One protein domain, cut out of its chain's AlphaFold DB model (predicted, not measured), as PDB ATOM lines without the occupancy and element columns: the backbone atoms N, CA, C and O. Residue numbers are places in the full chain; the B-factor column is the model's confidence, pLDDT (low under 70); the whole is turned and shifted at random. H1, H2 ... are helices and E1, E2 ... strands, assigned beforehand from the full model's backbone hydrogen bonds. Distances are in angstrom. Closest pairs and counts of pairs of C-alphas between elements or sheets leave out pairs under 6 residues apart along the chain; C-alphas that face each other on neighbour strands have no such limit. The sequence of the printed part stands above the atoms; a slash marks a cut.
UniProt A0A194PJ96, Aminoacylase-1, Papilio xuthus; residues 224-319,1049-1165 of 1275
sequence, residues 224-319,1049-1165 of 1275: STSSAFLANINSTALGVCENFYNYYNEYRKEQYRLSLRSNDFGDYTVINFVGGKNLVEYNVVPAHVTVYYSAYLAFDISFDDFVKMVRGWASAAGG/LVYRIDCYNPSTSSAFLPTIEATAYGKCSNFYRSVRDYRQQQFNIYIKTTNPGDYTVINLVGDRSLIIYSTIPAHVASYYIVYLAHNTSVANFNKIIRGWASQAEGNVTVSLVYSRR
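AT A GLANCE: This is residues 224 to 319 and 1049 to 1165 of the 1275 residues of the protein "Aminoacylase-1" of Papilio xuthus (UniProt A0A194PJ96). Two lobes sit side by side, shifted along the longest axis so that they overlap in part: in one, the helix H1 packs over a two-stranded hairpin, E1 and E2, with residues 313 to 317 of H2 packed on part of H1; in the other, H3 and H4 cover one face of a twisted four-stranded sheet, E4 E5 E3 E6. The lobes meet where the end of E1 comes near the end of E4 and where H1 is near H3, and each keeps its own sheet. The printed part has 213 residues, with four named helices and six named strands in the order H1 E1 E2 H2 E3 H3 E4 E5 H4 E6; the larger sheet runs E4 E5 E3 E6 and both sheets are antiparallel. The class is mixed, helices and strands. The whole is compact, with a radius of gyration of the C-alphas of 18.7 A, yet elongated in outline, spanning 59 by 33 by 27 A.

HOW THE PARTS SIT: H1, residues 237 to 259, comes closest to E2, residues 288 to 297, at the C-alphas of Ala 237 and His 288, 5.4 A apart. E1, residues 270 to 277, forms an antiparallel hairpin with E2, with N 272 and O 294 within hydrogen-bond range at 2.9 A. H2, residues 303 to 317, touches H1 with its residues 313 to 317 alone, the closest C-alphas being those of Asn 243 and Ala 317, 4.9 A apart. H1 and H2 stand at a steep tilt of 47 degrees and run opposite ways. After the cut, the inner strand E3, residues 1049 to 1056, has as antiparallel neighbours E5, residues 1123 to 1132, with N 1051 and O 1128 at 2.8 A, and E6, residues 1156 to 1164, with N 1052 and O 1159 at 2.8 A. E4, residues 1105 to 1112, is an edge strand and forms a hairpin with E5, with N 1107 and O 1129 at 2.9 A. H3, residues 1072 to 1094, and H4, residues 1138 to 1151, lie on the same face of this sheet in two layers, helices on one face of a sheet, at heights over the sheet of 7.8 A and 8.4 A. On the local plane H3 runs along the strands, at 10 degrees to E3, and H4 does too, at 17 degrees to E3. H3 and H4 touch at Phe 1079 and Trp 1148, whose C-alphas are 5.9 A apart, at a steep tilt of 44 degrees, opposite ways. E3, H3, E4 and E5, H4, E6 are split strand-helix-strand units, in which a third strand lies between two that run the same way; both crossovers are right-handed. The closest C-alphas of E1 and E4 are those of Lys 277 and Arg 1112, 5.7 A apart. Every O i to N i+4 pair is within hydrogen-bond range in H1, H2 and H4, and 17 of 19 are in H3.

IN THESE COORDINATES: H1 begins at C-alpha 237, (-3.362, -37.044, 21.371), and measures 32.4 A from first to last C-alpha. E1 measures 22.3 A, E2 28.1 A and H2 21.2 A. E3 begins at C-alpha 1049, (-14.069, -52.885, 10.719). H3 measures 32.7 A, E5 28.3 A and H4 20.1 A. E6, 24.1 A long, ends at C-alpha 1164, (-17.774, -57.741, 12.047).

THE WHOLE: The C-alphas farthest apart are those of Asn 263 and Thr 1098, 62.0 A. Residues 320 to 1048 are not printed, and C-alphas 319 and 1049 are 29.0 A apart across the cut. The link from E3 to H3 is long, with 15 residues; its residues 1060 to 1061 pair antiparallel with residues 1119 to 1120. The mean pLDDT of the printed part is 84.0; 18 residues are under 70, among them 277 to 283 and 1110 to 1116.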
ATOM      1  N   SER A 224      -8.875 -39.121  25.724       75.00
ATOM      2  CA  SER A 224      -9.176 -40.524  25.454       75.00
ATOM      3  C   SER A 224     -10.653 -40.812  25.687       75.00
ATOM      4  O   SER A 224     -11.287 -40.264  26.591       75.00
ATOM      5  N   THR A 225     -11.216 -41.657  24.836       71.88
ATOM      6  CA  THR A 225     -12.602 -42.122  24.906       71.88
ATOM      7  C   THR A 225     -12.719 -43.438  24.141       71.88
ATOM      8  O   THR A 225     -11.795 -43.825  23.418       71.88
ATOM      9  N   SER A 226     -13.851 -44.130  24.263       78.12
ATOM     10  CA  SER A 226     -14.143 -45.286  23.415       78.12
ATOM     11  C   SER A 226     -14.042 -44.919  21.931       78.12
ATOM     12  O   SER A 226     -14.543 -43.884  21.480       78.12
ATOM     13  N   SER A 227     -13.433 -45.807  21.143       72.44
ATOM     14  CA  SER A 227     -13.282 -45.624  19.696       72.44
ATOM     15  C   SER A 227     -14.620 -45.568  18.941       72.44
ATOM     16  O   SER A 227     -14.650 -45.215  17.761       72.44
ATOM     17  N   ALA A 228     -15.732 -45.868  19.615       73.38
ATOM     18  CA  ALA A 228     -17.092 -45.755  19.105       73.38
ATOM     19  C   ALA A 228     -17.604 -44.307  18.989       73.38
ATOM     20  O   ALA A 228     -18.606 -44.063  18.316       73.38
ATOM     21  N   PHE A 229     -16.931 -43.336  19.617       79.12
ATOM     22  CA  PHE A 229     -17.340 -41.931  19.600       79.12
ATOM     23  C   PHE A 229     -16.483 -41.081  18.652       79.12
ATOM     24  O   PHE A 229     -15.282 -41.302  18.461       79.12
ATOM     25  N   LEU A 230     -17.103 -40.053  18.071       75.38
ATOM     26  CA  LEU A 230     -16.404 -39.011  17.322       75.38
ATOM     27  C   LEU A 230     -15.916 -37.924  18.287       75.38
ATOM     28  O   LEU A 230     -16.521 -36.862  18.398       75.38
ATOM     29  N   ALA A 231     -14.802 -38.187  18.976       69.50
ATOM     30  CA  ALA A 231     -14.092 -37.153  19.731       69.50
ATOM     31  C   ALA A 231     -13.658 -35.998  18.812       69.50
ATOM     32  O   ALA A 231     -13.334 -36.232  17.635       69.50
ATOM     33  N   ASN A 232     -13.603 -34.778  19.356       74.62
ATOM     34  CA  ASN A 232     -13.033 -33.632  18.654       74.62
ATOM     35  C   ASN A 232     -11.576 -33.948  18.304       74.62
ATOM     36  O   ASN A 232     -10.737 -34.113  19.190       74.62
ATOM     37  N   ILE A 233     -11.278 -34.030  17.008       74.38
ATOM     38  CA  ILE A 233      -9.982 -34.511  16.534       74.38
ATOM     39  C   ILE A 233      -8.827 -33.630  17.013       74.38
ATOM     40  O   ILE A 233      -7.765 -34.153  17.298       74.38
ATOM     41  N   ASN A 234      -9.041 -32.323  17.198       77.69
ATOM     42  CA  ASN A 234      -7.999 -31.404  17.668       77.69
ATOM     43  C   ASN A 234      -7.663 -31.592  19.157       77.69
ATOM     44  O   ASN A 234      -6.654 -31.078  19.620       77.69
ATOM     45  N   SER A 235      -8.517 -32.298  19.904       77.12
ATOM     46  CA  SER A 235      -8.316 -32.591  21.327       77.12
ATOM     47  C   SER A 235      -7.725 -33.976  21.588       77.12
ATOM     48  O   SER A 235      -7.340 -34.256  22.719       77.12
ATOM     49  N   THR A 236      -7.651 -34.852  20.578       81.62
ATOM     50  CA  THR A 236      -7.046 -36.183  20.731       81.62
ATOM     51  C   THR A 236      -5.523 -36.083  20.698       81.62
ATOM     52  O   THR A 236      -4.970 -35.184  20.062       81.62
ATOM     53  N   ALA A 237      -4.827 -37.030  21.334       83.69
ATOM     54  CA  ALA A 237      -3.362 -37.044  21.371       83.69
ATOM     55  C   ALA A 237      -2.740 -37.008  19.963       83.69
ATOM     56  O   ALA A 237      -1.757 -36.311  19.718       83.69
ATOM     57  N   LEU A 238      -3.364 -37.706  19.013       79.25
ATOM     58  CA  LEU A 238      -2.944 -37.701  17.618       79.25
ATOM     59  C   LEU A 238      -3.167 -36.348  16.941       79.25
ATOM     60  O   LEU A 238      -2.279 -35.884  16.240       79.25
ATOM     61  N   GLY A 239      -4.324 -35.704  17.124       80.75
ATOM     62  CA  GLY A 239      -4.561 -34.394  16.513       80.75
ATOM     63  C   GLY A 239      -3.607 -33.326  17.035       80.75
ATOM     64  O   GLY A 239      -3.113 -32.516  16.256       80.75
ATOM     65  N   VAL A 240      -3.277 -33.388  18.326       87.25
ATOM     66  CA  VAL A 240      -2.234 -32.565  18.953       87.25
ATOM     67  C   VAL A 240      -0.867 -32.818  18.294       87.25
ATOM     68  O   VAL A 240      -0.180 -31.875  17.898       87.25
ATOM     69  N   CYS A 241      -0.497 -34.085  18.086       87.31
ATOM     70  CA  CYS A 241       0.736 -34.466  17.388       87.31
ATOM     71  C   CYS A 241       0.754 -34.054  15.904       87.31
ATOM     72  O   CYS A 241       1.786 -33.605  15.408       87.31
ATOM     73  N   GLU A 242      -0.373 -34.140  15.195       84.69
ATOM     74  CA  GLU A 242      -0.511 -33.679  13.807       84.69
ATOM     75  C   GLU A 242      -0.323 -32.156  13.719       84.69
ATOM     76  O   GLU A 242       0.358 -31.656  12.823       84.69
ATOM     77  N   ASN A 243      -0.879 -31.399  14.671       88.06
ATOM     78  CA  ASN A 243      -0.689 -29.952  14.729       88.06
ATOM     79  C   ASN A 243       0.787 -29.596  14.941       88.06
ATOM     80  O   ASN A 243       1.314 -28.743  14.228       88.06
ATOM     81  N   PHE A 244       1.477 -30.286  15.856       91.06
ATOM     82  CA  PHE A 244       2.923 -30.136  16.035       91.06
ATOM     83  C   PHE A 244       3.696 -30.489  14.751       91.06
ATOM     84  O   PHE A 244       4.590 -29.745  14.338       91.06
ATOM     85  N   TYR A 245       3.314 -31.579  14.078       89.19
ATOM     86  CA  TYR A 245       3.906 -32.010  12.811       89.19
ATOM     87  C   TYR A 245       3.780 -30.944  11.710       89.19
ATOM     88  O   TYR A 245       4.706 -30.779  10.918       89.19
ATOM     89  N   ASN A 246       2.698 -30.161  11.683       88.94
ATOM     90  CA  ASN A 246       2.542 -29.066  10.720       88.94
ATOM     91  C   ASN A 246       3.585 -27.953  10.918       88.94
ATOM     92  O   ASN A 246       4.211 -27.537   9.946       88.94
ATOM     93  N   TYR A 247       3.836 -27.516  12.158       91.56
ATOM     94  CA  TYR A 247       4.883 -26.519  12.442       91.56
ATOM     95  C   TYR A 247       6.281 -27.043  12.107       91.56
ATOM     96  O   TYR A 247       7.081 -26.347  11.479       91.56
ATOM     97  N   TYR A 248       6.542 -28.299  12.471       91.81
ATOM     98  CA  TYR A 248       7.752 -29.013  12.082       91.81
ATOM     99  C   TYR A 248       7.948 -29.017  10.553       91.81
ATOM    100  O   TYR A 248       9.043 -28.726  10.067       91.81
ATOM    101  N   ASN A 249       6.893 -29.306   9.786       88.94
ATOM    102  CA  ASN A 249       6.957 -29.367   8.326       88.94
ATOM    103  C   ASN A 249       7.268 -28.015   7.689       88.94
ATOM    104  O   ASN A 249       8.053 -27.968   6.743       88.94
ATOM    105  N   GLU A 250       6.667 -26.932   8.181       91.00
ATOM    106  CA  GLU A 250       6.921 -25.590   7.648       91.00
ATOM    107  C   GLU A 250       8.381 -25.178   7.855       91.00
ATOM    108  O   GLU A 250       9.055 -24.798   6.896       91.00
ATOM    109  N   TYR A 251       8.922 -25.384   9.060       92.25
ATOM    110  CA  TYR A 251      10.342 -25.148   9.321       92.25
ATOM    111  C   TYR A 251      11.237 -26.013   8.425       92.25
ATOM    112  O   TYR A 251      12.205 -25.541   7.829       92.25
ATOM    113  N   ARG A 252      10.892 -27.291   8.254       90.88
ATOM    114  CA  ARG A 252      11.656 -28.210   7.408       90.88
ATOM    115  C   ARG A 252      11.678 -27.790   5.935       90.88
ATOM    116  O   ARG A 252      12.714 -27.927   5.286       90.88
ATOM    117  N   LYS A 253      10.564 -27.282   5.393       89.50
ATOM    118  CA  LYS A 253      10.499 -26.745   4.021       89.50
ATOM    119  C   LYS A 253      11.425 -25.543   3.851       89.50
ATOM    120  O   LYS A 253      12.100 -25.435   2.827       89.50
ATOM    121  N   GLU A 254      11.487 -24.669   4.852       90.81
ATOM    122  CA  GLU A 254      12.410 -23.535   4.856       90.81
ATOM    123  C   GLU A 254      13.870 -24.004   4.824       90.81
ATOM    124  O   GLU A 254      14.629 -23.577   3.952       90.81
ATOM    125  N   GLN A 255      14.237 -24.949   5.695       91.50
ATOM    126  CA  GLN A 255      15.588 -25.514   5.728       91.50
ATOM    127  C   GLN A 255      15.951 -26.230   4.419       91.50
ATOM    128  O   GLN A 255      17.070 -26.094   3.933       91.50
ATOM    129  N   TYR A 256      14.997 -26.917   3.781       89.00
ATOM    130  CA  TYR A 256      15.207 -27.535   2.468       89.00
ATOM    131  C   TYR A 256      15.491 -26.492   1.381       89.00
ATOM    132  O   TYR A 256      16.372 -26.662   0.539       89.00
ATOM    133  N   ARG A 257      14.791 -25.356   1.412       89.31
ATOM    134  CA  ARG A 257      15.048 -24.253   0.479       89.31
ATOM    135  C   ARG A 257      16.435 -23.630   0.694       89.31
ATOM    136  O   ARG A 257      17.050 -23.199  -0.283       89.31
ATOM    137  N   LEU A 258      16.913 -23.575   1.940       88.69
ATOM    138  CA  LEU A 258      18.270 -23.132   2.277       88.69
ATOM    139  C   LEU A 258      19.323 -24.135   1.792       88.69
ATOM    140  O   LEU A 258      20.293 -23.725   1.154       88.69
ATOM    141  N   SER A 259      19.098 -25.439   1.986       86.75
ATOM    142  CA  SER A 259      20.050 -26.476   1.570       86.75
ATOM    143  C   SER A 259      20.295 -26.498   0.059       86.75
ATOM    144  O   SER A 259      21.393 -26.819  -0.376       86.75
ATOM    145  N   LEU A 260      19.309 -26.105  -0.759       86.94
ATOM    146  CA  LEU A 260      19.468 -25.982  -2.217       86.94
ATOM    147  C   LEU A 260      20.403 -24.837  -2.651       86.94
ATOM    148  O   LEU A 260      20.791 -24.783  -3.816       86.94
ATOM    149  N   ARG A 261      20.719 -23.893  -1.756       87.19
ATOM    150  CA  ARG A 261      21.533 -22.697  -2.043       87.19
ATOM    151  C   ARG A 261      22.874 -22.679  -1.307       87.19
ATOM    152  O   ARG A 261      23.679 -21.790  -1.572       87.19
ATOM    153  N   SER A 262      23.097 -23.612  -0.385       83.56
ATOM    154  CA  SER A 262      24.311 -23.694   0.428       83.56
ATOM    155  C   SER A 262      25.335 -24.664  -0.172       83.56
ATOM    156  O   SER A 262      24.990 -25.659  -0.807       83.56
ATOM    157  N   ASN A 263      26.616 -24.367   0.066       76.75
ATOM    158  CA  ASN A 263      27.747 -25.227  -0.267       76.75
ATOM    159  C   ASN A 263      28.338 -25.936   0.969       76.75
ATOM    160  O   ASN A 263      29.396 -26.552   0.840       76.75
ATOM    161  N   ASP A 264      27.718 -25.872   2.150       81.62
ATOM    162  CA  ASP A 264      28.224 -26.527   3.360       81.62
ATOM    163  C   ASP A 264      27.084 -27.009   4.279       81.62
ATOM    164  O   ASP A 264      26.059 -26.354   4.436       81.62
ATOM    165  N   PHE A 265      27.247 -28.173   4.913       80.44
ATOM    166  CA  PHE A 265      26.220 -28.743   5.798       80.44
ATOM    167  C   PHE A 265      26.025 -27.939   7.090       80.44
ATOM    168  O   PHE A 265      25.011 -28.107   7.762       80.44
ATOM    169  N   GLY A 266      26.982 -27.075   7.432       81.38
ATOM    170  CA  GLY A 266      26.919 -26.211   8.609       81.38
ATOM    171  C   GLY A 266      25.961 -25.022   8.496       81.38
ATOM    172  O   GLY A 266      25.675 -24.404   9.519       81.38
ATOM    173  N   ASP A 267      25.468 -24.705   7.294       86.38
ATOM    174  CA  ASP A 267      24.688 -23.483   7.028       86.38
ATOM    175  C   ASP A 267      23.174 -23.650   7.257       86.38
ATOM    176  O   ASP A 267      22.414 -22.691   7.130       86.38
ATOM    177  N   TYR A 268      22.697 -24.871   7.504       89.88
ATOM    178  CA  TYR A 268      21.271 -25.160   7.667       89.88
ATOM    179  C   TYR A 268      21.036 -26.311   8.643       89.88
ATOM    180  O   TYR A 268      21.880 -27.182   8.844       89.88
ATOM    181  N   THR A 269      19.857 -26.314   9.261       89.44
ATOM    182  CA  THR A 269      19.447 -27.353  10.205       89.44
ATOM    183  C   THR A 269      18.702 -28.464   9.484       89.44
ATOM    184  O   THR A 269      17.732 -28.226   8.768       89.44
ATOM    185  N   VAL A 270      19.101 -29.710   9.717       89.31
ATOM    186  CA  VAL A 270      18.373 -30.882   9.219       89.31
ATOM    187  C   VAL A 270      17.505 -31.426  10.339       89.31
ATOM    188  O   VAL A 270      18.024 -31.739  11.401       89.31
ATOM    189  N   ILE A 271      16.199 -31.581  10.114       90.12
ATOM    190  CA  ILE A 271      15.294 -32.178  11.103       90.12
ATOM    191  C   ILE A 271      14.328 -33.182  10.460       90.12
ATOM    192  O   ILE A 271      13.576 -32.861   9.536       90.12
ATOM    193  N   ASN A 272      14.327 -34.423  10.952       88.56
ATOM    194  CA  ASN A 272      13.556 -35.535  10.385       88.56
ATOM    195  C   ASN A 272      12.779 -36.325  11.440       88.56
ATOM    196  O   ASN A 272      13.303 -36.598  12.516       88.56
ATOM    197  N   PHE A 273      11.556 -36.742  11.105       86.44
ATOM    198  CA  PHE A 273      10.826 -37.766  11.856       86.44
ATOM    199  C   PHE A 273      11.569 -39.109  11.757       86.44
ATOM    200  O   PHE A 273      11.877 -39.568  10.654       86.44
ATOM    201  N   VAL A 274      11.856 -39.733  12.902       82.00
ATOM    202  CA  VAL A 274      12.652 -40.977  13.001       82.00
ATOM    203  C   VAL A 274      11.908 -42.140  13.667       82.00
ATOM    204  O   VAL A 274      12.468 -43.224  13.837       82.00
ATOM    205  N   GLY A 275      10.639 -41.936  14.024       77.56
ATOM    206  CA  GLY A 275       9.725 -42.998  14.438       77.56
ATOM    207  C   GLY A 275       8.712 -42.573  15.500       77.56
ATOM    208  O   GLY A 275       8.814 -41.496  16.082       77.56
ATOM    209  N   GLY A 276       7.744 -43.446  15.774       76.69
ATOM    210  CA  GLY A 276       6.734 -43.270  16.815       76.69
ATOM    211  C   GLY A 276       6.275 -44.604  17.401       76.69
ATOM    212  O   GLY A 276       6.458 -45.664  16.796       76.69
ATOM    213  N   LYS A 277       5.715 -44.556  18.611       68.75
ATOM    214  CA  LYS A 277       5.190 -45.732  19.311       68.75
ATOM    215  C   LYS A 277       3.945 -45.358  20.110       68.75
ATOM    216  O   LYS A 277       3.989 -44.433  20.915       68.75
ATOM    217  N   ASN A 278       2.887 -46.144  19.951       69.31
ATOM    218  CA  ASN A 278       1.770 -46.237  20.891       69.31
ATOM    219  C   ASN A 278       1.291 -47.701  21.000       69.31
ATOM    220  O   ASN A 278       1.670 -48.570  20.204       69.31
ATOM    221  N   LEU A 279       0.518 -48.000  22.046       57.59
ATOM    222  CA  LEU A 279      -0.185 -49.276  22.158       57.59
ATOM    223  C   LEU A 279      -1.354 -49.276  21.166       57.59
ATOM    224  O   LEU A 279      -2.052 -48.276  21.028       57.59
ATOM    225  N   VAL A 280      -1.530 -50.385  20.444       57.19
ATOM    226  CA  VAL A 280      -2.658 -50.550  19.517       57.19
ATOM    227  C   VAL A 280      -3.798 -51.179  20.305       57.19
ATOM    228  O   VAL A 280      -3.739 -52.371  20.604       57.19
ATOM    229  N   GLU A 281      -4.819 -50.390  20.624       63.28
ATOM    230  CA  GLU A 281      -6.015 -50.840  21.340       63.28
ATOM    231  C   GLU A 281      -7.260 -50.537  20.511       63.28
ATOM    232  O   GLU A 281      -7.670 -49.390  20.374       63.28
ATOM    233  N   TYR A 282      -7.891 -51.566  19.943       64.62
ATOM    234  CA  TYR A 282      -8.960 -51.374  18.954       64.62
ATOM    235  C   TYR A 282     -10.173 -50.588  19.490       64.62
ATOM    236  O   TYR A 282     -10.823 -49.856  18.743       64.62
ATOM    237  N   ASN A 283     -10.458 -50.672  20.790       66.00
ATOM    238  CA  ASN A 283     -11.662 -50.090  21.388       66.00
ATOM    239  C   ASN A 283     -11.446 -48.728  22.072       66.00
ATOM    240  O   ASN A 283     -12.383 -48.196  22.681       66.00
ATOM    241  N   VAL A 284     -10.254 -48.132  21.947       70.81
ATOM    242  CA  VAL A 284      -9.868 -46.904  22.660       70.81
ATOM    243  C   VAL A 284      -9.201 -45.907  21.712       70.81
ATOM    244  O   VAL A 284      -8.375 -46.270  20.880       70.81
ATOM    245  N   VAL A 285      -9.558 -44.625  21.824       76.94
ATOM    246  CA  VAL A 285      -8.775 -43.532  21.229       76.94
ATOM    247  C   VAL A 285      -7.567 -43.266  22.140       76.94
ATOM    248  O   VAL A 285      -7.787 -42.956  23.316       76.94
ATOM    249  N   PRO A 286      -6.315 -43.356  21.648       74.81
ATOM    250  CA  PRO A 286      -5.128 -43.235  22.495       74.81
ATOM    251  C   PRO A 286      -5.083 -41.925  23.298       74.81
ATOM    252  O   PRO A 286      -5.235 -40.840  22.732       74.81
ATOM    253  N   ALA A 287      -4.836 -42.032  24.609       77.50
ATOM    254  CA  ALA A 287      -4.626 -40.887  25.507       77.50
ATOM    255  C   ALA A 287      -3.264 -40.210  25.286       77.50
ATOM    256  O   ALA A 287      -3.102 -39.015  25.539       77.50
ATOM    257  N   HIS A 288      -2.290 -40.984  24.802       83.50
ATOM    258  CA  HIS A 288      -0.894 -40.597  24.671       83.50
ATOM    259  C   HIS A 288      -0.303 -41.143  23.367       83.50
ATOM    260  O   HIS A 288      -0.515 -42.301  22.996       83.50
ATOM    261  N   VAL A 289       0.434 -40.292  22.654       82.75
ATOM    262  CA  VAL A 289       1.190 -40.649  21.448       82.75
ATOM    263  C   VAL A 289       2.615 -40.130  21.599       82.75
ATOM    264  O   VAL A 289       2.822 -38.954  21.895       82.75
ATOM    265  N   THR A 290       3.605 -40.998  21.381       85.44
ATOM    266  CA  THR A 290       5.024 -40.619  21.396       85.44
ATOM    267  C   THR A 290       5.606 -40.635  19.989       85.44
ATOM    268  O   THR A 290       5.557 -41.663  19.305       85.44
ATOM    269  N   VAL A 291       6.237 -39.531  19.589       87.31
ATOM    270  CA  VAL A 291       6.971 -39.399  18.323       87.31
ATOM    271  C   VAL A 291       8.383 -38.856  18.550       87.31
ATOM    272  O   VAL A 291       8.650 -38.148  19.524       87.31
ATOM    273  N   TYR A 292       9.305 -39.203  17.652       88.06
ATOM    274  CA  TYR A 292      10.720 -38.857  17.750       88.06
ATOM    275  C   TYR A 292      11.195 -38.106  16.508       88.06
ATOM    276  O   TYR A 292      10.946 -38.528  15.375       88.06
ATOM    277  N   TYR A 293      11.958 -37.036  16.732       90.12
ATOM    278  CA  TYR A 293      12.610 -36.254  15.684       90.12
ATOM    279  C   TYR A 293      14.118 -36.213  15.916       90.12
ATOM    280  O   TYR A 293      14.575 -36.040  17.043       90.12
ATOM    281  N   SER A 294      14.897 -36.358  14.850       88.44
ATOM    282  CA  SER A 294      16.353 -36.211  14.860       88.44
ATOM    283  C   SER A 294      16.709 -34.896  14.180       88.44
ATOM    284  O   SER A 294      16.304 -34.676  13.038       88.44
ATOM    285  N   ALA A 295      17.408 -34.022  14.900       88.94
ATOM    286  CA  ALA A 295      17.829 -32.699  14.470       88.94
ATOM    287  C   ALA A 295      19.363 -32.603  14.438       88.94
ATOM    288  O   ALA A 295      20.035 -33.069  15.355       88.94
ATOM    289  N   TYR A 296      19.905 -31.967  13.406       87.75
ATOM    290  CA  TYR A 296      21.320 -31.649  13.235       87.75
ATOM    291  C   TYR A 296      21.417 -30.143  13.041       87.75
ATOM    292  O   TYR A 296      20.973 -29.637  12.011       87.75
ATOM    293  N   LEU A 297      21.910 -29.440  14.059       87.25
ATOM    294  CA  LEU A 297      21.835 -27.980  14.121       87.25
ATOM    295  C   LEU A 297      22.910 -27.319  13.254       87.25
ATOM    296  O   LEU A 297      24.064 -27.760  13.263       87.25
ATOM    297  N   ALA A 298      22.513 -26.252  12.559       87.00
ATOM    298  CA  ALA A 298      23.421 -25.316  11.899       87.00
ATOM    299  C   ALA A 298      24.358 -24.641  12.918       87.00
ATOM    300  O   ALA A 298      24.025 -24.535  14.100       87.00
ATOM    301  N   PHE A 299      25.522 -24.162  12.474       82.62
ATOM    302  CA  PHE A 299      26.530 -23.589  13.382       82.62
ATOM    303  C   PHE A 299      26.151 -22.240  13.992       82.62
ATOM    304  O   PHE A 299      26.704 -21.865  15.024       82.62
ATOM    305  N   ASP A 300      25.235 -21.513  13.366       82.44
ATOM    306  CA  ASP A 300      24.709 -20.235  13.840       82.44
ATOM    307  C   ASP A 300      23.500 -20.390  14.779       82.44
ATOM    308  O   ASP A 300      23.051 -19.406  15.366       82.44
ATOM    309  N   ILE A 301      22.995 -21.614  14.973       83.75
ATOM    310  CA  ILE A 301      21.851 -21.898  15.842       83.75
ATOM    311  C   ILE A 301      22.330 -22.493  17.165       83.75
ATOM    312  O   ILE A 301      22.885 -23.592  17.227       83.75
ATOM    313  N   SER A 302      22.056 -21.781  18.262       82.31
ATOM    314  CA  SER A 302      22.319 -22.294  19.602       82.31
ATOM    315  C   SER A 302      21.302 -23.367  20.005       82.31
ATOM    316  O   SER A 302      20.152 -23.394  19.555       82.31
ATOM    317  N   PHE A 303      21.714 -24.251  20.915       79.75
ATOM    318  CA  PHE A 303      20.828 -25.263  21.487       79.75
ATOM    319  C   PHE A 303      19.592 -24.643  22.156       79.75
ATOM    320  O   PHE A 303      18.478 -25.139  21.979       79.75
ATOM    321  N   ASP A 304      19.785 -23.569  22.920       83.19
ATOM    322  CA  ASP A 304      18.707 -22.937  23.675       83.19
ATOM    323  C   ASP A 304      17.694 -22.264  22.742       83.19
ATOM    324  O   ASP A 304      16.486 -22.387  22.967       83.19
ATOM    325  N   ASP A 305      18.156 -21.650  21.649       86.88
ATOM    326  CA  ASP A 305      17.281 -21.058  20.631       86.88
ATOM    327  C   ASP A 305      16.471 -22.125  19.894       86.88
ATOM    328  O   ASP A 305      15.258 -21.978  19.715       86.88
ATOM    329  N   PHE A 306      17.105 -23.246  19.539       88.50
ATOM    330  CA  PHE A 306      16.414 -24.369  18.916       88.50
ATOM    331  C   PHE A 306      15.343 -24.968  19.842       88.50
ATOM    332  O   PHE A 306      14.196 -25.159  19.436       88.50
ATOM    333  N   VAL A 307      15.671 -25.218  21.115       87.12
ATOM    334  CA  VAL A 307      14.702 -25.735  22.098       87.12
ATOM    335  C   VAL A 307      13.567 -24.740  22.329       87.12
ATOM    336  O   VAL A 307      12.409 -25.149  22.441       87.12
ATOM    337  N   LYS A 308      13.865 -23.438  22.377       89.25
ATOM    338  CA  LYS A 308      12.853 -22.383  22.502       89.25
ATOM    339  C   LYS A 308      11.896 -22.387  21.310       89.25
ATOM    340  O   LYS A 308      10.687 -22.318  21.521       89.25
ATOM    341  N   MET A 309      12.408 -22.535  20.091       92.62
ATOM    342  CA  MET A 309      11.598 -22.654  18.876       92.62
ATOM    343  C   MET A 309      10.678 -23.884  18.921       92.62
ATOM    344  O   MET A 309       9.470 -23.753  18.727       92.62
ATOM    345  N   VAL A 310      11.214 -25.060  19.263       91.44
ATOM    346  CA  VAL A 310      10.440 -26.315  19.347       91.44
ATOM    347  C   VAL A 310       9.368 -26.243  20.445       91.44
ATOM    348  O   VAL A 310       8.233 -26.675  20.240       91.44
ATOM    349  N   ARG A 311       9.681 -25.647  21.606       90.00
ATOM    350  CA  ARG A 311       8.693 -25.370  22.669       90.00
ATOM    351  C   ARG A 311       7.626 -24.371  22.225       90.00
ATOM    352  O   ARG A 311       6.470 -24.497  22.629       90.00
ATOM    353  N   GLY A 312       7.995 -23.412  21.377       91.19
ATOM    354  CA  GLY A 312       7.059 -22.514  20.706       91.19
ATOM    355  C   GLY A 312       6.063 -23.277  19.833       91.19
ATOM    356  O   GLY A 312       4.862 -23.058  19.964       91.19
ATOM    357  N   TRP A 313       6.531 -24.232  19.019       94.06
ATOM    358  CA  TRP A 313       5.653 -25.103  18.223       94.06
ATOM    359  C   TRP A 313       4.707 -25.925  19.095       94.06
ATOM    360  O   TRP A 313       3.521 -25.997  18.797       94.06
ATOM    361  N   ALA A 314       5.204 -26.504  20.194       90.06
ATOM    362  CA  ALA A 314       4.364 -27.245  21.136       90.06
ATOM    363  C   ALA A 314       3.287 -26.363  21.781       90.06
ATOM    364  O   ALA A 314       2.133 -26.770  21.877       90.06
ATOM    365  N   SER A 315       3.639 -25.131  22.157       87.62
ATOM    366  CA  SER A 315       2.677 -24.170  22.709       87.62
ATOM    367  C   SER A 315       1.623 -23.760  21.671       87.62
ATOM    368  O   SER A 315       0.452 -23.612  22.006       87.62
ATOM    369  N   ALA A 316       2.025 -23.603  20.406       87.50
ATOM    370  CA  ALA A 316       1.146 -23.192  19.312       87.50
ATOM    371  C   ALA A 316       0.249 -24.324  18.775       87.50
ATOM    372  O   ALA A 316      -0.864 -24.061  18.328       87.50
ATOM    373  N   ALA A 317       0.704 -25.579  18.836       85.31
ATOM    374  CA  ALA A 317      -0.047 -26.750  18.377       85.31
ATOM    375  C   ALA A 317      -1.361 -26.979  19.150       85.31
ATOM    376  O   ALA A 317      -2.288 -27.591  18.608       85.31
ATOM    377  N   GLY A 318      -1.450 -26.458  20.380       72.12
ATOM    378  CA  GLY A 318      -2.574 -26.657  21.291       72.12
ATOM    379  C   GLY A 318      -2.600 -28.072  21.879       72.12
ATOM    380  O   GLY A 318      -2.201 -29.032  21.230       72.12
ATOM    381  N   GLY A 319      -3.073 -28.213  23.120       73.38
ATOM    382  CA  GLY A 319      -3.053 -29.485  23.856       73.38
ATOM    383  C   GLY A 319      -1.844 -29.638  24.785       73.38
ATOM    384  O   GLY A 319      -0.999 -28.751  24.883       73.38
ATOM    385  N   LEU A1049     -15.189 -52.534  11.594       88.50
ATOM    386  CA  LEU A1049     -14.069 -52.885  10.719       88.50
ATOM    387  C   LEU A1049     -12.769 -52.355  11.326       88.50
ATOM    388  O   LEU A1049     -12.764 -51.257  11.868       88.50
ATOM    389  N   VAL A1050     -11.664 -53.084  11.185       87.31
ATOM    390  CA  VAL A1050     -10.320 -52.566  11.482       87.31
ATOM    391  C   VAL A1050      -9.471 -52.659  10.228       87.31
ATOM    392  O   VAL A1050      -9.293 -53.743   9.671       87.31
ATOM    393  N   TYR A1051      -8.925 -51.527   9.804       90.81
ATOM    394  CA  TYR A1051      -7.995 -51.425   8.691       90.81
ATOM    395  C   TYR A1051      -6.580 -51.160   9.194       90.81
ATOM    396  O   TYR A1051      -6.378 -50.356  10.098       90.81
ATOM    397  N   ARG A1052      -5.602 -51.807   8.563       90.44
ATOM    398  CA  ARG A1052      -4.179 -51.493   8.657       90.44
ATOM    399  C   ARG A1052      -3.752 -50.815   7.360       90.44
ATOM    400  O   ARG A1052      -4.042 -51.323   6.277       90.44
ATOM    401  N   ILE A1053      -3.096 -49.672   7.495       91.94
ATOM    402  CA  ILE A1053      -2.578 -48.850   6.407       91.94
ATOM    403  C   ILE A1053      -1.062 -48.885   6.501       91.94
ATOM    404  O   ILE A1053      -0.508 -48.463   7.514       91.94
ATOM    405  N   ASP A1054      -0.397 -49.407   5.476       89.56
ATOM    406  CA  ASP A1054       1.059 -49.489   5.432       89.56
ATOM    407  C   ASP A1054       1.595 -48.513   4.383       89.56
ATOM    408  O   ASP A1054       1.266 -48.612   3.201       89.56
ATOM    409  N   CYS A1055       2.428 -47.571   4.815       88.69
ATOM    410  CA  CYS A1055       3.083 -46.600   3.946       88.69
ATOM    411  C   CYS A1055       4.558 -46.953   3.792       88.69
ATOM    412  O   CYS A1055       5.263 -47.092   4.795       88.69
ATOM    413  N   TYR A1056       5.032 -47.051   2.548       85.00
ATOM    414  CA  TYR A1056       6.406 -47.437   2.237       85.00
ATOM    415  C   TYR A1056       7.172 -46.343   1.499       85.00
ATOM    416  O   TYR A1056       6.654 -45.668   0.596       85.00
ATOM    417  N   ASN A1057       8.450 -46.211   1.838       83.69
ATOM    418  CA  ASN A1057       9.429 -45.467   1.059       83.69
ATOM    419  C   ASN A1057      10.854 -45.965   1.363       83.69
ATOM    420  O   ASN A1057      11.078 -46.412   2.480       83.69
ATOM    421  N   PRO A1058      11.832 -45.865   0.447       74.69
ATOM    422  CA  PRO A1058      13.223 -46.178   0.780       74.69
ATOM    423  C   PRO A1058      13.712 -45.386   2.002       74.69
ATOM    424  O   PRO A1058      13.507 -44.170   2.075       74.69
ATOM    425  N   SER A1059      14.360 -46.061   2.959       73.31
ATOM    426  CA  SER A1059      15.000 -45.378   4.086       73.31
ATOM    427  C   SER A1059      16.260 -44.645   3.637       73.31
ATOM    428  O   SER A1059      16.964 -45.074   2.722       73.31
ATOM    429  N   THR A1060      16.592 -43.574   4.349       76.25
ATOM    430  CA  THR A1060      17.865 -42.862   4.200       76.25
ATOM    431  C   THR A1060      18.324 -42.299   5.546       76.25
ATOM    432  O   THR A1060      17.579 -42.345   6.530       76.25
ATOM    433  N   SER A1061      19.554 -41.788   5.617       80.38
ATOM    434  CA  SER A1061      20.091 -41.170   6.833       80.38
ATOM    435  C   SER A1061      19.224 -39.993   7.289       80.38
ATOM    436  O   SER A1061      18.843 -39.141   6.486       80.38
ATOM    437  N   SER A1062      18.969 -39.890   8.596       75.62
ATOM    438  CA  SER A1062      18.260 -38.738   9.171       75.62
ATOM    439  C   SER A1062      19.046 -37.428   9.074       75.62
ATOM    440  O   SER A1062      18.474 -36.377   9.344       75.62
ATOM    441  N   ALA A1063      20.331 -37.484   8.710       76.62
ATOM    442  CA  ALA A1063      21.167 -36.316   8.433       76.62
ATOM    443  C   ALA A1063      20.956 -35.740   7.018       76.62
ATOM    444  O   ALA A1063      21.514 -34.696   6.695       76.62
ATOM    445  N   PHE A1064      20.147 -36.390   6.174       81.38
ATOM    446  CA  PHE A1064      19.745 -35.857   4.872       81.38
ATOM    447  C   PHE A1064      18.336 -35.279   4.916       81.38
ATOM    448  O   PHE A1064      17.522 -35.646   5.757       81.38
ATOM    449  N   LEU A1065      18.027 -34.381   3.984       83.25
ATOM    450  CA  LEU A1065      16.776 -33.629   3.973       83.25
ATOM    451  C   LEU A1065      15.958 -33.939   2.700       83.25
ATOM    452  O   LEU A1065      15.874 -33.089   1.819       83.25
ATOM    453  N   PRO A1066      15.370 -35.152   2.554       83.88
ATOM    454  CA  PRO A1066      14.527 -35.488   1.392       83.88
ATOM    455  C   PRO A1066      13.254 -34.632   1.356       83.88
ATOM    456  O   PRO A1066      12.926 -33.989   2.345       83.88
ATOM    457  N   THR A1067      12.471 -34.623   0.279       83.69
ATOM    458  CA  THR A1067      11.138 -33.986   0.330       83.69
ATOM    459  C   THR A1067      10.190 -34.772   1.249       83.69
ATOM    460  O   THR A1067      10.446 -35.934   1.562       83.69
ATOM    461  N   ILE A1068       9.110 -34.150   1.734       80.12
ATOM    462  CA  ILE A1068       8.183 -34.799   2.684       80.12
ATOM    463  C   ILE A1068       7.454 -35.968   2.006       80.12
ATOM    464  O   ILE A1068       7.286 -37.033   2.601       80.12
ATOM    465  N   GLU A1069       7.091 -35.793   0.738       80.44
ATOM    466  CA  GLU A1069       6.444 -36.782  -0.129       80.44
ATOM    467  C   GLU A1069       7.345 -38.008  -0.359       80.44
ATOM    468  O   GLU A1069       6.870 -39.132  -0.532       80.44
ATOM    469  N   ALA A1070       8.664 -37.809  -0.273       81.75
ATOM    470  CA  ALA A1070       9.678 -38.854  -0.321       81.75
ATOM    471  C   ALA A1070       9.960 -39.476   1.064       81.75
ATOM    472  O   ALA A1070      11.070 -39.941   1.320       81.75
ATOM    473  N   THR A1071       8.977 -39.506   1.970       85.62
ATOM    474  CA  THR A1071       9.067 -40.210   3.262       85.62
ATOM    475  C   THR A1071       7.836 -41.085   3.504       85.62
ATOM    476  O   THR A1071       6.730 -40.751   3.080       85.62
ATOM    477  N   ALA A1072       8.002 -42.212   4.208       85.19
ATOM    478  CA  ALA A1072       6.883 -43.099   4.544       85.19
ATOM    479  C   ALA A1072       5.834 -42.400   5.432       85.19
ATOM    480  O   ALA A1072       4.632 -42.521   5.193       85.19
ATOM    481  N   TYR A1073       6.285 -41.608   6.411       85.31
ATOM    482  CA  TYR A1073       5.396 -40.846   7.292       85.31
ATOM    483  C   TYR A1073       4.627 -39.749   6.541       85.31
ATOM    484  O   TYR A1073       3.430 -39.597   6.764       85.31
ATOM    485  N   GLY A1074       5.265 -39.032   5.605       85.62
ATOM    486  CA  GLY A1074       4.587 -38.022   4.782       85.62
ATOM    487  C   GLY A1074       3.396 -38.596   4.006       85.62
ATOM    488  O   GLY A1074       2.318 -38.003   4.006       85.62
ATOM    489  N   LYS A1075       3.543 -39.802   3.440       87.38
ATOM    490  CA  LYS A1075       2.449 -40.524   2.760       87.38
ATOM    491  C   LYS A1075       1.319 -40.919   3.717       87.38
ATOM    492  O   LYS A1075       0.147 -40.742   3.395       87.38
ATOM    493  N   CYS A1076       1.656 -41.402   4.912       86.69
ATOM    494  CA  CYS A1076       0.663 -41.731   5.939       86.69
ATOM    495  C   CYS A1076      -0.074 -40.486   6.464       86.69
ATOM    496  O   CYS A1076      -1.291 -40.536   6.634       86.69
ATOM    497  N   SER A1077       0.615 -39.348   6.624       84.88
ATOM    498  CA  SER A1077      -0.025 -38.064   6.957       84.88
ATOM    499  C   SER A1077      -0.979 -37.611   5.843       84.88
ATOM    500  O   SER A1077      -2.088 -37.171   6.137       84.88
ATOM    501  N   ASN A1078      -0.631 -37.794   4.561       86.94
ATOM    502  CA  ASN A1078      -1.552 -37.510   3.450       86.94
ATOM    503  C   ASN A1078      -2.836 -38.357   3.534       86.94
ATOM    504  O   ASN A1078      -3.931 -37.807   3.438       86.94
ATOM    505  N   PHE A1079      -2.716 -39.668   3.772       90.12
ATOM    506  CA  PHE A1079      -3.874 -40.547   3.972       90.12
ATOM    507  C   PHE A1079      -4.726 -40.111   5.175       90.12
ATOM    508  O   PHE A1079      -5.957 -40.062   5.099       90.12
ATOM    509  N   TYR A1080      -4.077 -39.753   6.286       87.44
ATOM    510  CA  TYR A1080      -4.753 -39.292   7.495       87.44
ATOM    511  C   TYR A1080      -5.564 -38.006   7.269       87.44
ATOM    512  O   TYR A1080      -6.658 -37.874   7.822       87.44
ATOM    513  N   ARG A1081      -5.113 -37.086   6.402       86.31
ATOM    514  CA  ARG A1081      -5.906 -35.896   6.031       86.31
ATOM    515  C   ARG A1081      -7.243 -36.274   5.394       86.31
ATOM    516  O   ARG A1081      -8.269 -35.738   5.801       86.31
ATOM    517  N   SER A1082      -7.269 -37.260   4.497       91.19
ATOM    518  CA  SER A1082      -8.526 -37.756   3.919       91.19
ATOM    519  C   SER A1082      -9.458 -38.364   4.976       91.19
ATOM    520  O   SER A1082     -10.671 -38.143   4.943       91.19
ATOM    521  N   VAL A1083      -8.897 -39.089   5.953       90.56
ATOM    522  CA  VAL A1083      -9.660 -39.610   7.099       90.56
ATOM    523  C   VAL A1083     -10.240 -38.467   7.937       90.56
ATOM    524  O   VAL A1083     -11.411 -38.525   8.318       90.56
ATOM    525  N   ARG A1084      -9.454 -37.415   8.204       86.44
ATOM    526  CA  ARG A1084      -9.884 -36.225   8.955       86.44
ATOM    527  C   ARG A1084     -11.046 -35.510   8.270       86.44
ATOM    528  O   ARG A1084     -12.033 -35.203   8.939       86.44
ATOM    529  N   ASP A1085     -10.971 -35.311   6.958       89.31
ATOM    530  CA  ASP A1085     -12.031 -34.658   6.185       89.31
ATOM    531  C   ASP A1085     -13.333 -35.464   6.229       89.31
ATOM    532  O   ASP A1085     -14.409 -34.923   6.504       89.31
ATOM    533  N   TYR A1086     -13.246 -36.784   6.039       92.12
ATOM    534  CA  TYR A1086     -14.408 -37.665   6.150       92.12
ATOM    535  C   TYR A1086     -14.994 -37.659   7.564       92.12
ATOM    536  O   TYR A1086     -16.210 -37.563   7.737       92.12
ATOM    537  N   ARG A1087     -14.143 -37.700   8.595       89.75
ATOM    538  CA  ARG A1087     -14.573 -37.623   9.994       89.75
ATOM    539  C   ARG A1087     -15.345 -36.332  10.271       89.75
ATOM    540  O   ARG A1087     -16.377 -36.389  10.934       89.75
ATOM    541  N   GLN A1088     -14.898 -35.194   9.739       86.69
ATOM    542  CA  GLN A1088     -15.599 -33.917   9.896       86.69
ATOM    543  C   GLN A1088     -16.988 -33.942   9.237       86.69
ATOM    544  O   GLN A1088     -17.954 -33.442   9.815       86.69
ATOM    545  N   GLN A1089     -17.117 -34.573   8.064       91.19
ATOM    546  CA  GLN A1089     -18.421 -34.769   7.418       91.19
ATOM    547  C   GLN A1089     -19.362 -35.605   8.295       91.19
ATOM    548  O   GLN A1089     -20.523 -35.240   8.469       91.19
ATOM    549  N   GLN A1090     -18.859 -36.691   8.893       92.06
ATOM    550  CA  GLN A1090     -19.651 -37.533   9.794       92.06
ATOM    551  C   GLN A1090     -19.998 -36.819  11.108       92.06
ATOM    552  O   GLN A1090     -21.110 -36.970  11.610       92.06
ATOM    553  N   PHE A1091     -19.102 -35.981  11.634       87.12
ATOM    554  CA  PHE A1091     -19.360 -35.173  12.828       87.12
ATOM    555  C   PHE A1091     -20.526 -34.189  12.624       87.12
ATOM    556  O   PHE A1091     -21.369 -34.029  13.503       87.12
ATOM    557  N   ASN A1092     -20.640 -33.589  11.435       88.75
ATOM    558  CA  ASN A1092     -21.755 -32.695  11.096       88.75
ATOM    559  C   ASN A1092     -23.122 -33.409  11.057       88.75
ATOM    560  O   ASN A1092     -24.155 -32.750  11.194       88.75
ATOM    561  N   ILE A1093     -23.133 -34.732  10.848       91.50
ATOM    562  CA  ILE A1093     -24.329 -35.581  10.964       91.50
ATOM    563  C   ILE A1093     -24.572 -35.917  12.437       91.50
ATOM    564  O   ILE A1093     -25.685 -35.736  12.923       91.50
ATOM    565  N   TYR A1094     -23.523 -36.340  13.150       86.69
ATOM    566  CA  TYR A1094     -23.554 -36.698  14.571       86.69
ATOM    567  C   TYR A1094     -24.230 -35.631  15.443       86.69
ATOM    568  O   TYR A1094     -25.113 -35.962  16.223       86.69
ATOM    569  N   ILE A1095     -23.904 -34.347  15.265       84.94
ATOM    570  CA  ILE A1095     -24.489 -33.259  16.075       84.94
ATOM    571  C   ILE A1095     -25.987 -32.995  15.808       84.94
ATOM    572  O   ILE A1095     -26.587 -32.176  16.499       84.94
ATOM    573  N   LYS A1096     -26.591 -33.632  14.793       89.25
ATOM    574  CA  LYS A1096     -27.992 -33.422  14.373       89.25
ATOM    575  C   LYS A1096     -28.907 -34.618  14.646       89.25
ATOM    576  O   LYS A1096     -30.094 -34.536  14.345       89.25
ATOM    577  N   THR A1097     -28.377 -35.725  15.163       86.62
ATOM    578  CA  THR A1097     -29.131 -36.967  15.391       86.62
ATOM    579  C   THR A1097     -28.848 -37.538  16.774       86.62
ATOM    580  O   THR A1097     -27.759 -37.382  17.319       86.62
ATOM    581  N   THR A1098     -29.833 -38.232  17.337       79.75
ATOM    582  CA  THR A1098     -29.705 -39.006  18.578       79.75
ATOM    583  C   THR A1098     -29.450 -40.494  18.318       79.75
ATOM    584  O   THR A1098     -29.229 -41.249  19.265       79.75
ATOM    585  N   ASN A1099     -29.459 -40.936  17.051       87.62
ATOM    586  CA  ASN A1099     -29.250 -42.331  16.673       87.62
ATOM    587  C   ASN A1099     -27.832 -42.565  16.109       87.62
ATOM    588  O   ASN A1099     -27.529 -42.123  14.996       87.62
ATOM    589  N   PRO A1100     -26.966 -43.329  16.806       86.75
ATOM    590  CA  PRO A1100     -25.616 -43.663  16.342       86.75
ATOM    591  C   PRO A1100     -25.562 -44.412  15.008       86.75
ATOM    592  O   PRO A1100     -24.511 -44.451  14.359       86.75
ATOM    593  N   GLY A1101     -26.679 -45.021  14.600       88.25
ATOM    594  CA  GLY A1101     -26.830 -45.700  13.318       88.25
ATOM    595  C   GLY A1101     -26.785 -44.767  12.104       88.25
ATOM    596  O   GLY A1101     -26.540 -45.248  11.001       88.25
ATOM    597  N   ASP A1102     -26.955 -43.455  12.267       91.19
ATOM    598  CA  ASP A1102     -27.091 -42.524  11.134       91.19
ATOM    599  C   ASP A1102     -25.756 -42.037  10.546       91.19
ATOM    600  O   ASP A1102     -25.728 -41.498   9.439       91.19
ATOM    601  N   TYR A1103     -24.640 -42.230  11.253       92.62
ATOM    602  CA  TYR A1103     -23.312 -41.754  10.846       92.62
ATOM    603  C   TYR A1103     -22.243 -42.838  10.991       92.62
ATOM    604  O   TYR A1103     -22.384 -43.787  11.759       92.62
ATOM    605  N   THR A1104     -21.149 -42.713  10.248       92.31
ATOM    606  CA  THR A1104     -19.979 -43.593  10.342       92.31
ATOM    607  C   THR A1104     -18.953 -42.991  11.296       92.31
ATOM    608  O   THR A1104     -18.700 -41.791  11.282       92.31
ATOM    609  N   VAL A1105     -18.327 -43.823  12.124       90.56
ATOM    610  CA  VAL A1105     -17.210 -43.420  12.988       90.56
ATOM    611  C   VAL A1105     -15.942 -44.040  12.438       90.56
ATOM    612  O   VAL A1105     -15.952 -45.222  12.125       90.56
ATOM    613  N   ILE A1106     -14.867 -43.265  12.316       89.75
ATOM    614  CA  ILE A1106     -13.529 -43.764  11.981       89.75
ATOM    615  C   ILE A1106     -12.508 -43.103  12.905       89.75
ATOM    616  O   ILE A1106     -12.411 -41.877  12.933       89.75
ATOM    617  N   ASN A1107     -11.767 -43.906  13.667       84.00
ATOM    618  CA  ASN A1107     -10.748 -43.466  14.625       84.00
ATOM    619  C   ASN A1107      -9.421 -44.181  14.335       84.00
ATOM    620  O   ASN A1107      -9.426 -45.384  14.085       84.00
ATOM    621  N   LEU A1108      -8.295 -43.463  14.411       78.88
ATOM    622  CA  LEU A1108      -6.984 -44.106  14.528       78.88
ATOM    623  C   LEU A1108      -6.860 -44.688  15.942       78.88
ATOM    624  O   LEU A1108      -7.127 -43.991  16.921       78.88
ATOM    625  N   VAL A1109      -6.451 -45.947  16.033       70.69
ATOM    626  CA  VAL A1109      -6.317 -46.708  17.286       70.69
ATOM    627  C   VAL A1109      -4.885 -47.160  17.563       70.69
ATOM    628  O   VAL A1109      -4.609 -47.734  18.611       70.69
ATOM    629  N   GLY A1110      -3.956 -46.896  16.641       69.56
ATOM    630  CA  GLY A1110      -2.531 -47.085  16.884       69.56
ATOM    631  C   GLY A1110      -1.661 -46.913  15.640       69.56
ATOM    632  O   GLY A1110      -2.136 -47.091  14.524       69.56
ATOM    633  N   ASP A1111      -0.383 -46.621  15.859       69.44
ATOM    634  CA  ASP A1111       0.689 -46.477  14.878       69.44
ATOM    635  C   ASP A1111       1.921 -47.271  15.327       69.44
ATOM    636  O   ASP A1111       2.311 -47.283  16.497       69.44
ATOM    637  N   ARG A1112       2.588 -47.925  14.379       69.88
ATOM    638  CA  ARG A1112       3.859 -48.610  14.615       69.88
ATOM    639  C   ARG A1112       4.872 -48.224  13.549       69.88
ATOM    640  O   ARG A1112       4.614 -48.364  12.356       69.88
ATOM    641  N   SER A1113       6.061 -47.829  13.997       69.56
ATOM    642  CA  SER A1113       7.260 -47.760  13.164       69.56
ATOM    643  C   SER A1113       8.479 -48.228  13.960       69.56
ATOM    644  O   SER A1113       8.517 -48.120  15.189       69.56
ATOM    645  N   LEU A1114       9.512 -48.720  13.274       62.62
ATOM    646  CA  LEU A1114      10.815 -48.927  13.908       62.62
ATOM    647  C   LEU A1114      11.406 -47.566  14.299       62.62
ATOM    648  O   LEU A1114      11.347 -46.617  13.520       62.62
ATOM    649  N   ILE A1115      11.962 -47.468  15.510       65.50
ATOM    650  CA  ILE A1115      12.621 -46.248  15.996       65.50
ATOM    651  C   ILE A1115      14.134 -46.429  15.852       65.50
ATOM    652  O   ILE A1115      14.762 -47.208  16.584       65.50
ATOM    653  N   ILE A1116      14.716 -45.702  14.899       66.06
ATOM    654  CA  ILE A1116      16.158 -45.650  14.641       66.06
ATOM    655  C   ILE A1116      16.550 -44.173  14.513       66.06
ATOM    656  O   ILE A1116      16.271 -43.538  13.506       66.06
ATOM    657  N   TYR A1117      17.214 -43.606  15.526       75.19
ATOM    658  CA  TYR A1117      17.475 -42.156  15.621       75.19
ATOM    659  C   TYR A1117      18.372 -41.560  14.519       75.19
ATOM    660  O   TYR A1117      18.599 -40.351  14.482       75.19
ATOM    661  N   SER A1118      18.972 -42.406  13.689       69.19
ATOM    662  CA  SER A1118      19.890 -42.080  12.592       69.19
ATOM    663  C   SER A1118      19.272 -42.337  11.210       69.19
ATOM    664  O   SER A1118      19.950 -42.163  10.197       69.19
ATOM    665  N   THR A1119      18.016 -42.787  11.133       76.12
ATOM    666  CA  THR A1119      17.405 -43.265   9.886       76.12
ATOM    667  C   THR A1119      15.955 -42.810   9.776       76.12
ATOM    668  O   THR A1119      15.183 -42.909  10.725       76.12
ATOM    669  N   ILE A1120      15.578 -42.317   8.598       81.94
ATOM    670  CA  ILE A1120      14.182 -42.028   8.263       81.94
ATOM    671  C   ILE A1120      13.464 -43.371   8.021       81.94
ATOM    672  O   ILE A1120      13.974 -44.163   7.223       81.94
ATOM    673  N   PRO A1121      12.317 -43.657   8.674       80.94
ATOM    674  CA  PRO A1121      11.662 -44.962   8.587       80.94
ATOM    675  C   PRO A1121      11.280 -45.341   7.153       80.94
ATOM    676  O   PRO A1121      10.672 -44.538   6.441       80.94
ATOM    677  N   ALA A1122      11.585 -46.584   6.760       79.94
ATOM    678  CA  ALA A1122      11.155 -47.129   5.471       79.94
ATOM    679  C   ALA A1122       9.657 -47.477   5.440       79.94
ATOM    680  O   ALA A1122       9.025 -47.508   4.384       79.94
ATOM    681  N   HIS A1123       9.089 -47.746   6.618       84.00
ATOM    682  CA  HIS A1123       7.739 -48.258   6.790       84.00
ATOM    683  C   HIS A1123       7.065 -47.632   8.013       84.00
ATOM    684  O   HIS A1123       7.665 -47.524   9.088       84.00
ATOM    685  N   VAL A1124       5.811 -47.218   7.834       84.69
ATOM    686  CA  VAL A1124       4.904 -46.773   8.901       84.69
ATOM    687  C   VAL A1124       3.592 -47.537   8.748       84.69
ATOM    688  O   VAL A1124       3.034 -47.573   7.651       84.69
ATOM    689  N   ALA A1125       3.111 -48.150   9.832       84.19
ATOM    690  CA  ALA A1125       1.841 -48.868   9.868       84.19
ATOM    691  C   ALA A1125       0.847 -48.180  10.809       84.19
ATOM    692  O   ALA A1125       1.112 -48.083  12.007       84.19
ATOM    693  N   SER A1126      -0.312 -47.790  10.284       86.56
ATOM    694  CA  SER A1126      -1.394 -47.119  11.015       86.56
ATOM    695  C   SER A1126      -2.654 -47.982  11.059       86.56
ATOM    696  O   SER A1126      -3.046 -48.568  10.051       86.56
ATOM    697  N   TYR A1127      -3.316 -48.062  12.213       85.19
ATOM    698  CA  TYR A1127      -4.509 -48.878  12.444       85.19
ATOM    699  C   TYR A1127      -5.731 -47.991  12.676       85.19
ATOM    700  O   TYR A1127      -5.738 -47.164  13.586       85.19
ATOM    701  N   TYR A1128      -6.786 -48.202  11.893       87.69
ATOM    702  CA  TYR A1128      -8.044 -47.463  11.981       87.69
ATOM    703  C   TYR A1128      -9.197 -48.410  12.284       87.69
ATOM    704  O   TYR A1128      -9.403 -49.375  11.549       87.69
ATOM    705  N   ILE A1129      -9.985 -48.110  13.314       87.06
ATOM    706  CA  ILE A1129     -11.267 -48.778  13.554       87.06
ATOM    707  C   ILE A1129     -12.411 -47.949  12.979       87.06
ATOM    708  O   ILE A1129     -12.395 -46.716  13.035       87.06
ATOM    709  N   VAL A1130     -13.402 -48.633  12.417       90.12
ATOM    710  CA  VAL A1130     -14.536 -48.036  11.721       90.12
ATOM    711  C   VAL A1130     -15.840 -48.679  12.172       90.12
ATOM    712  O   VAL A1130     -15.992 -49.891  12.058       90.12
ATOM    713  N   TYR A1131     -16.806 -47.863  12.592       90.56
ATOM    714  CA  TYR A1131     -18.179 -48.272  12.889       90.56
ATOM    715  C   TYR A1131     -19.120 -47.681  11.842       90.56
ATOM    716  O   TYR A1131     -19.403 -46.480  11.863       90.56
ATOM    717  N   LEU A1132     -19.605 -48.507  10.918       90.75
ATOM    718  CA  LEU A1132     -20.385 -48.042   9.769       90.75
ATOM    719  C   LEU A1132     -21.791 -47.581  10.153       90.75
ATOM    720  O   LEU A1132     -22.484 -48.235  10.939       90.75
ATOM    721  N   ALA A1133     -22.233 -46.494   9.518       90.56
ATOM    722  CA  ALA A1133     -23.637 -46.108   9.480       90.56
ATOM    723  C   ALA A1133     -24.504 -47.248   8.927       90.56
ATOM    724  O   ALA A1133     -24.099 -48.015   8.050       90.56
ATOM    725  N   HIS A1134     -25.750 -47.320   9.379       87.31
ATOM    726  CA  HIS A1134     -26.712 -48.346   8.998       87.31
ATOM    727  C   HIS A1134     -27.104 -48.320   7.516       87.31
ATOM    728  O   HIS A1134     -27.637 -49.307   7.011       87.31
ATOM    729  N   ASN A1135     -26.851 -47.221   6.814       87.69
ATOM    730  CA  ASN A1135     -27.081 -47.077   5.377       87.69
ATOM    731  C   ASN A1135     -25.827 -47.374   4.526       87.69
ATOM    732  O   ASN A1135     -25.909 -47.342   3.299       87.69
ATOM    733  N   THR A1136     -24.676 -47.664   5.145       89.31
ATOM    734  CA  THR A1136     -23.390 -47.846   4.457       89.31
ATOM    735  C   THR A1136     -22.985 -49.321   4.451       89.31
ATOM    736  O   THR A1136     -22.906 -49.957   5.498       89.31
ATOM    737  N   SER A1137     -22.708 -49.878   3.267       88.62
ATOM    738  CA  SER A1137     -22.205 -51.251   3.120       88.62
ATOM    739  C   SER A1137     -20.679 -51.313   3.236       88.62
ATOM    740  O   SER A1137     -19.970 -50.355   2.914       88.62
ATOM    741  N   VAL A1138     -20.156 -52.483   3.623       89.69
ATOM    742  CA  VAL A1138     -18.704 -52.738   3.678       89.69
ATOM    743  C   VAL A1138     -18.055 -52.537   2.304       89.69
ATOM    744  O   VAL A1138     -16.961 -51.987   2.208       89.69
ATOM    745  N   ALA A1139     -18.740 -52.931   1.225       89.81
ATOM    746  CA  ALA A1139     -18.252 -52.755  -0.142       89.81
ATOM    747  C   ALA A1139     -18.085 -51.270  -0.516       89.81
ATOM    748  O   ALA A1139     -17.049 -50.887  -1.063       89.81
ATOM    749  N   ASN A1140     -19.062 -50.427  -0.169       91.44
ATOM    750  CA  ASN A1140     -18.994 -48.992  -0.438       91.44
ATOM    751  C   ASN A1140     -17.870 -48.330   0.363       91.44
ATOM    752  O   ASN A1140     -17.097 -47.552  -0.195       91.44
ATOM    753  N   PHE A1141     -17.723 -48.681   1.643       93.75
ATOM    754  CA  PHE A1141     -16.654 -48.124   2.470       93.75
ATOM    755  C   PHE A1141     -15.257 -48.589   2.024       93.75
ATOM    756  O   PHE A1141     -14.335 -47.781   1.946       93.75
ATOM    757  N   ASN A1142     -15.112 -49.857   1.614       93.56
ATOM    758  CA  ASN A1142     -13.879 -50.376   1.010       93.56
ATOM    759  C   ASN A1142     -13.441 -49.571  -0.224       93.56
ATOM    760  O   ASN A1142     -12.245 -49.379  -0.439       93.56
ATOM    761  N   LYS A1143     -14.393 -49.096  -1.035       94.12
ATOM    762  CA  LYS A1143     -14.096 -48.241  -2.193       94.12
ATOM    763  C   LYS A1143     -13.578 -46.866  -1.763       94.12
ATOM    764  O   LYS A1143     -12.623 -46.376  -2.357       94.12
ATOM    765  N   ILE A1144     -14.172 -46.276  -0.723       94.62
ATOM    766  CA  ILE A1144     -13.762 -44.976  -0.169       94.62
ATOM    767  C   ILE A1144     -12.323 -45.046   0.356       94.62
ATOM    768  O   ILE A1144     -11.467 -44.288  -0.096       94.62
ATOM    769  N   ILE A1145     -12.034 -45.995   1.252       94.38
ATOM    770  CA  ILE A1145     -10.727 -46.076   1.919       94.38
ATOM    771  C   ILE A1145      -9.586 -46.412   0.949       94.38
ATOM    772  O   ILE A1145      -8.487 -45.872   1.066       94.38
ATOM    773  N   ARG A1146      -9.843 -47.252  -0.065       93.06
ATOM    774  CA  ARG A1146      -8.870 -47.523  -1.137       93.06
ATOM    775  C   ARG A1146      -8.644 -46.298  -2.023       93.06
ATOM    776  O   ARG A1146      -7.518 -46.078  -2.450       93.06
ATOM    777  N   GLY A1147      -9.680 -45.489  -2.251       93.75
ATOM    778  CA  GLY A1147      -9.558 -44.211  -2.954       93.75
ATOM    779  C   GLY A1147      -8.605 -43.245  -2.247       93.75
ATOM    780  O   GLY A1147      -7.753 -42.654  -2.904       93.75
ATOM    781  N   TRP A1148      -8.678 -43.143  -0.915       94.69
ATOM    782  CA  TRP A1148      -7.746 -42.326  -0.125       94.69
ATOM    783  C   TRP A1148      -6.299 -42.816  -0.226       94.69
ATOM    784  O   TRP A1148      -5.387 -42.008  -0.373       94.69
ATOM    785  N   ALA A1149      -6.075 -44.134  -0.221       91.06
ATOM    786  CA  ALA A1149      -4.736 -44.691  -0.422       91.06
ATOM    787  C   ALA A1149      -4.166 -44.357  -1.810       91.06
ATOM    788  O   ALA A1149      -2.988 -44.037  -1.920       91.06
ATOM    789  N   SER A1150      -5.000 -44.361  -2.856       87.81
ATOM    790  CA  SER A1150      -4.581 -43.920  -4.193       87.81
ATOM    791  C   SER A1150      -4.274 -42.417  -4.259       87.81
ATOM    792  O   SER A1150      -3.356 -42.026  -4.972       87.81
ATOM    793  N   GLN A1151      -5.008 -41.580  -3.516       85.88
ATOM    794  CA  GLN A1151      -4.799 -40.124  -3.454       85.88
ATOM    795  C   GLN A1151      -3.553 -39.712  -2.663       85.88
ATOM    796  O   GLN A1151      -3.029 -38.628  -2.887       85.88
ATOM    797  N   ALA A1152      -3.071 -40.553  -1.745       82.56
ATOM    798  CA  ALA A1152      -1.904 -40.247  -0.919       82.56
ATOM    799  C   ALA A1152      -0.565 -40.224  -1.694       82.56
ATOM    800  O   ALA A1152       0.438 -39.824  -1.103       82.56
ATOM    801  N   GLU A1153      -0.576 -40.619  -2.979       67.94
ATOM    802  CA  GLU A1153       0.553 -40.727  -3.918       67.94
ATOM    803  C   GLU A1153       1.713 -41.622  -3.412       67.94
ATOM    804  O   GLU A1153       2.477 -41.282  -2.511       67.94
ATOM    805  N   GLY A1154       1.884 -42.806  -4.020       67.00
ATOM    806  CA  GLY A1154       2.998 -43.727  -3.740       67.00
ATOM    807  C   GLY A1154       2.579 -45.112  -3.231       67.00
ATOM    808  O   GLY A1154       1.427 -45.518  -3.343       67.00
ATOM    809  N   ASN A1155       3.543 -45.872  -2.701       82.69
ATOM    810  CA  ASN A1155       3.357 -47.246  -2.223       82.69
ATOM    811  C   ASN A1155       2.646 -47.275  -0.849       82.69
ATOM    812  O   ASN A1155       3.299 -47.411   0.187       82.69
ATOM    813  N   VAL A1156       1.323 -47.070  -0.851       90.56
ATOM    814  CA  VAL A1156       0.431 -47.166   0.318       90.56
ATOM    815  C   VAL A1156      -0.515 -48.351   0.129       90.56
ATOM    816  O   VAL A1156      -1.233 -48.419  -0.869       90.56
ATOM    817  N   THR A1157      -0.547 -49.280   1.084       91.31
ATOM    818  CA  THR A1157      -1.425 -50.456   1.026       91.31
ATOM    819  C   THR A1157      -2.499 -50.405   2.109       91.31
ATOM    820  O   THR A1157      -2.314 -49.832   3.182       91.31
ATOM    821  N   VAL A1158      -3.662 -50.988   1.802       92.69
ATOM    822  CA  VAL A1158      -4.820 -51.049   2.703       92.69
ATOM    823  C   VAL A1158      -5.186 -52.504   2.939       92.69
ATOM    824  O   VAL A1158      -5.583 -53.208   2.007       92.69
ATOM    825  N   SER A1159      -5.117 -52.927   4.196       92.50
ATOM    826  CA  SER A1159      -5.436 -54.284   4.632       92.50
ATOM    827  C   SER A1159      -6.606 -54.262   5.609       92.50
ATOM    828  O   SER A1159      -6.578 -53.539   6.599       92.50
ATOM    829  N   LEU A1160      -7.646 -55.057   5.354       89.69
ATOM    830  CA  LEU A1160      -8.734 -55.269   6.311       89.69
ATOM    831  C   LEU A1160      -8.298 -56.359   7.296       89.69
ATOM    832  O   LEU A1160      -8.172 -57.517   6.910       89.69
ATOM    833  N   VAL A1161      -8.039 -55.974   8.542       84.06
ATOM    834  CA  VAL A1161      -7.531 -56.864   9.602       84.06
ATOM    835  C   VAL A1161      -8.674 -57.541  10.349       84.06
ATOM    836  O   VAL A1161      -8.566 -58.699  10.735       84.06
ATOM    837  N   TYR A1162      -9.781 -56.824  10.538       80.19
ATOM    838  CA  TYR A1162     -10.951 -57.318  11.255       80.19
ATOM    839  C   TYR A1162     -12.229 -56.806  10.597       80.19
ATOM    840  O   TYR A1162     -12.292 -55.663  10.146       80.19
ATOM    841  N   SER A1163     -13.258 -57.649  10.547       84.06
ATOM    842  CA  SER A1163     -14.567 -57.290  10.014       84.06
ATOM    843  C   SER A1163     -15.660 -58.010  10.787       84.06
ATOM    844  O   SER A1163     -15.659 -59.236  10.875       84.06
ATOM    845  N   ARG A1164     -16.616 -57.246  11.311       78.44
ATOM    846  CA  ARG A1164     -17.774 -57.741  12.047       78.44
ATOM    847  C   ARG A1164     -19.032 -57.085  11.513       78.44
ATOM    848  O   ARG A1164     -19.265 -55.898  11.722       78.44
ATOM    849  N   ARG A1165     -19.847 -57.865  10.807       77.44
ATOM    850  CA  ARG A1165     -21.125 -57.398  10.262       77.44
ATOM    851  C   ARG A1165     -22.185 -57.365  11.357       77.44
ATOM    852  O   ARG A1165     -22.233 -58.258  12.199       77.44
TER     853      ARG A1165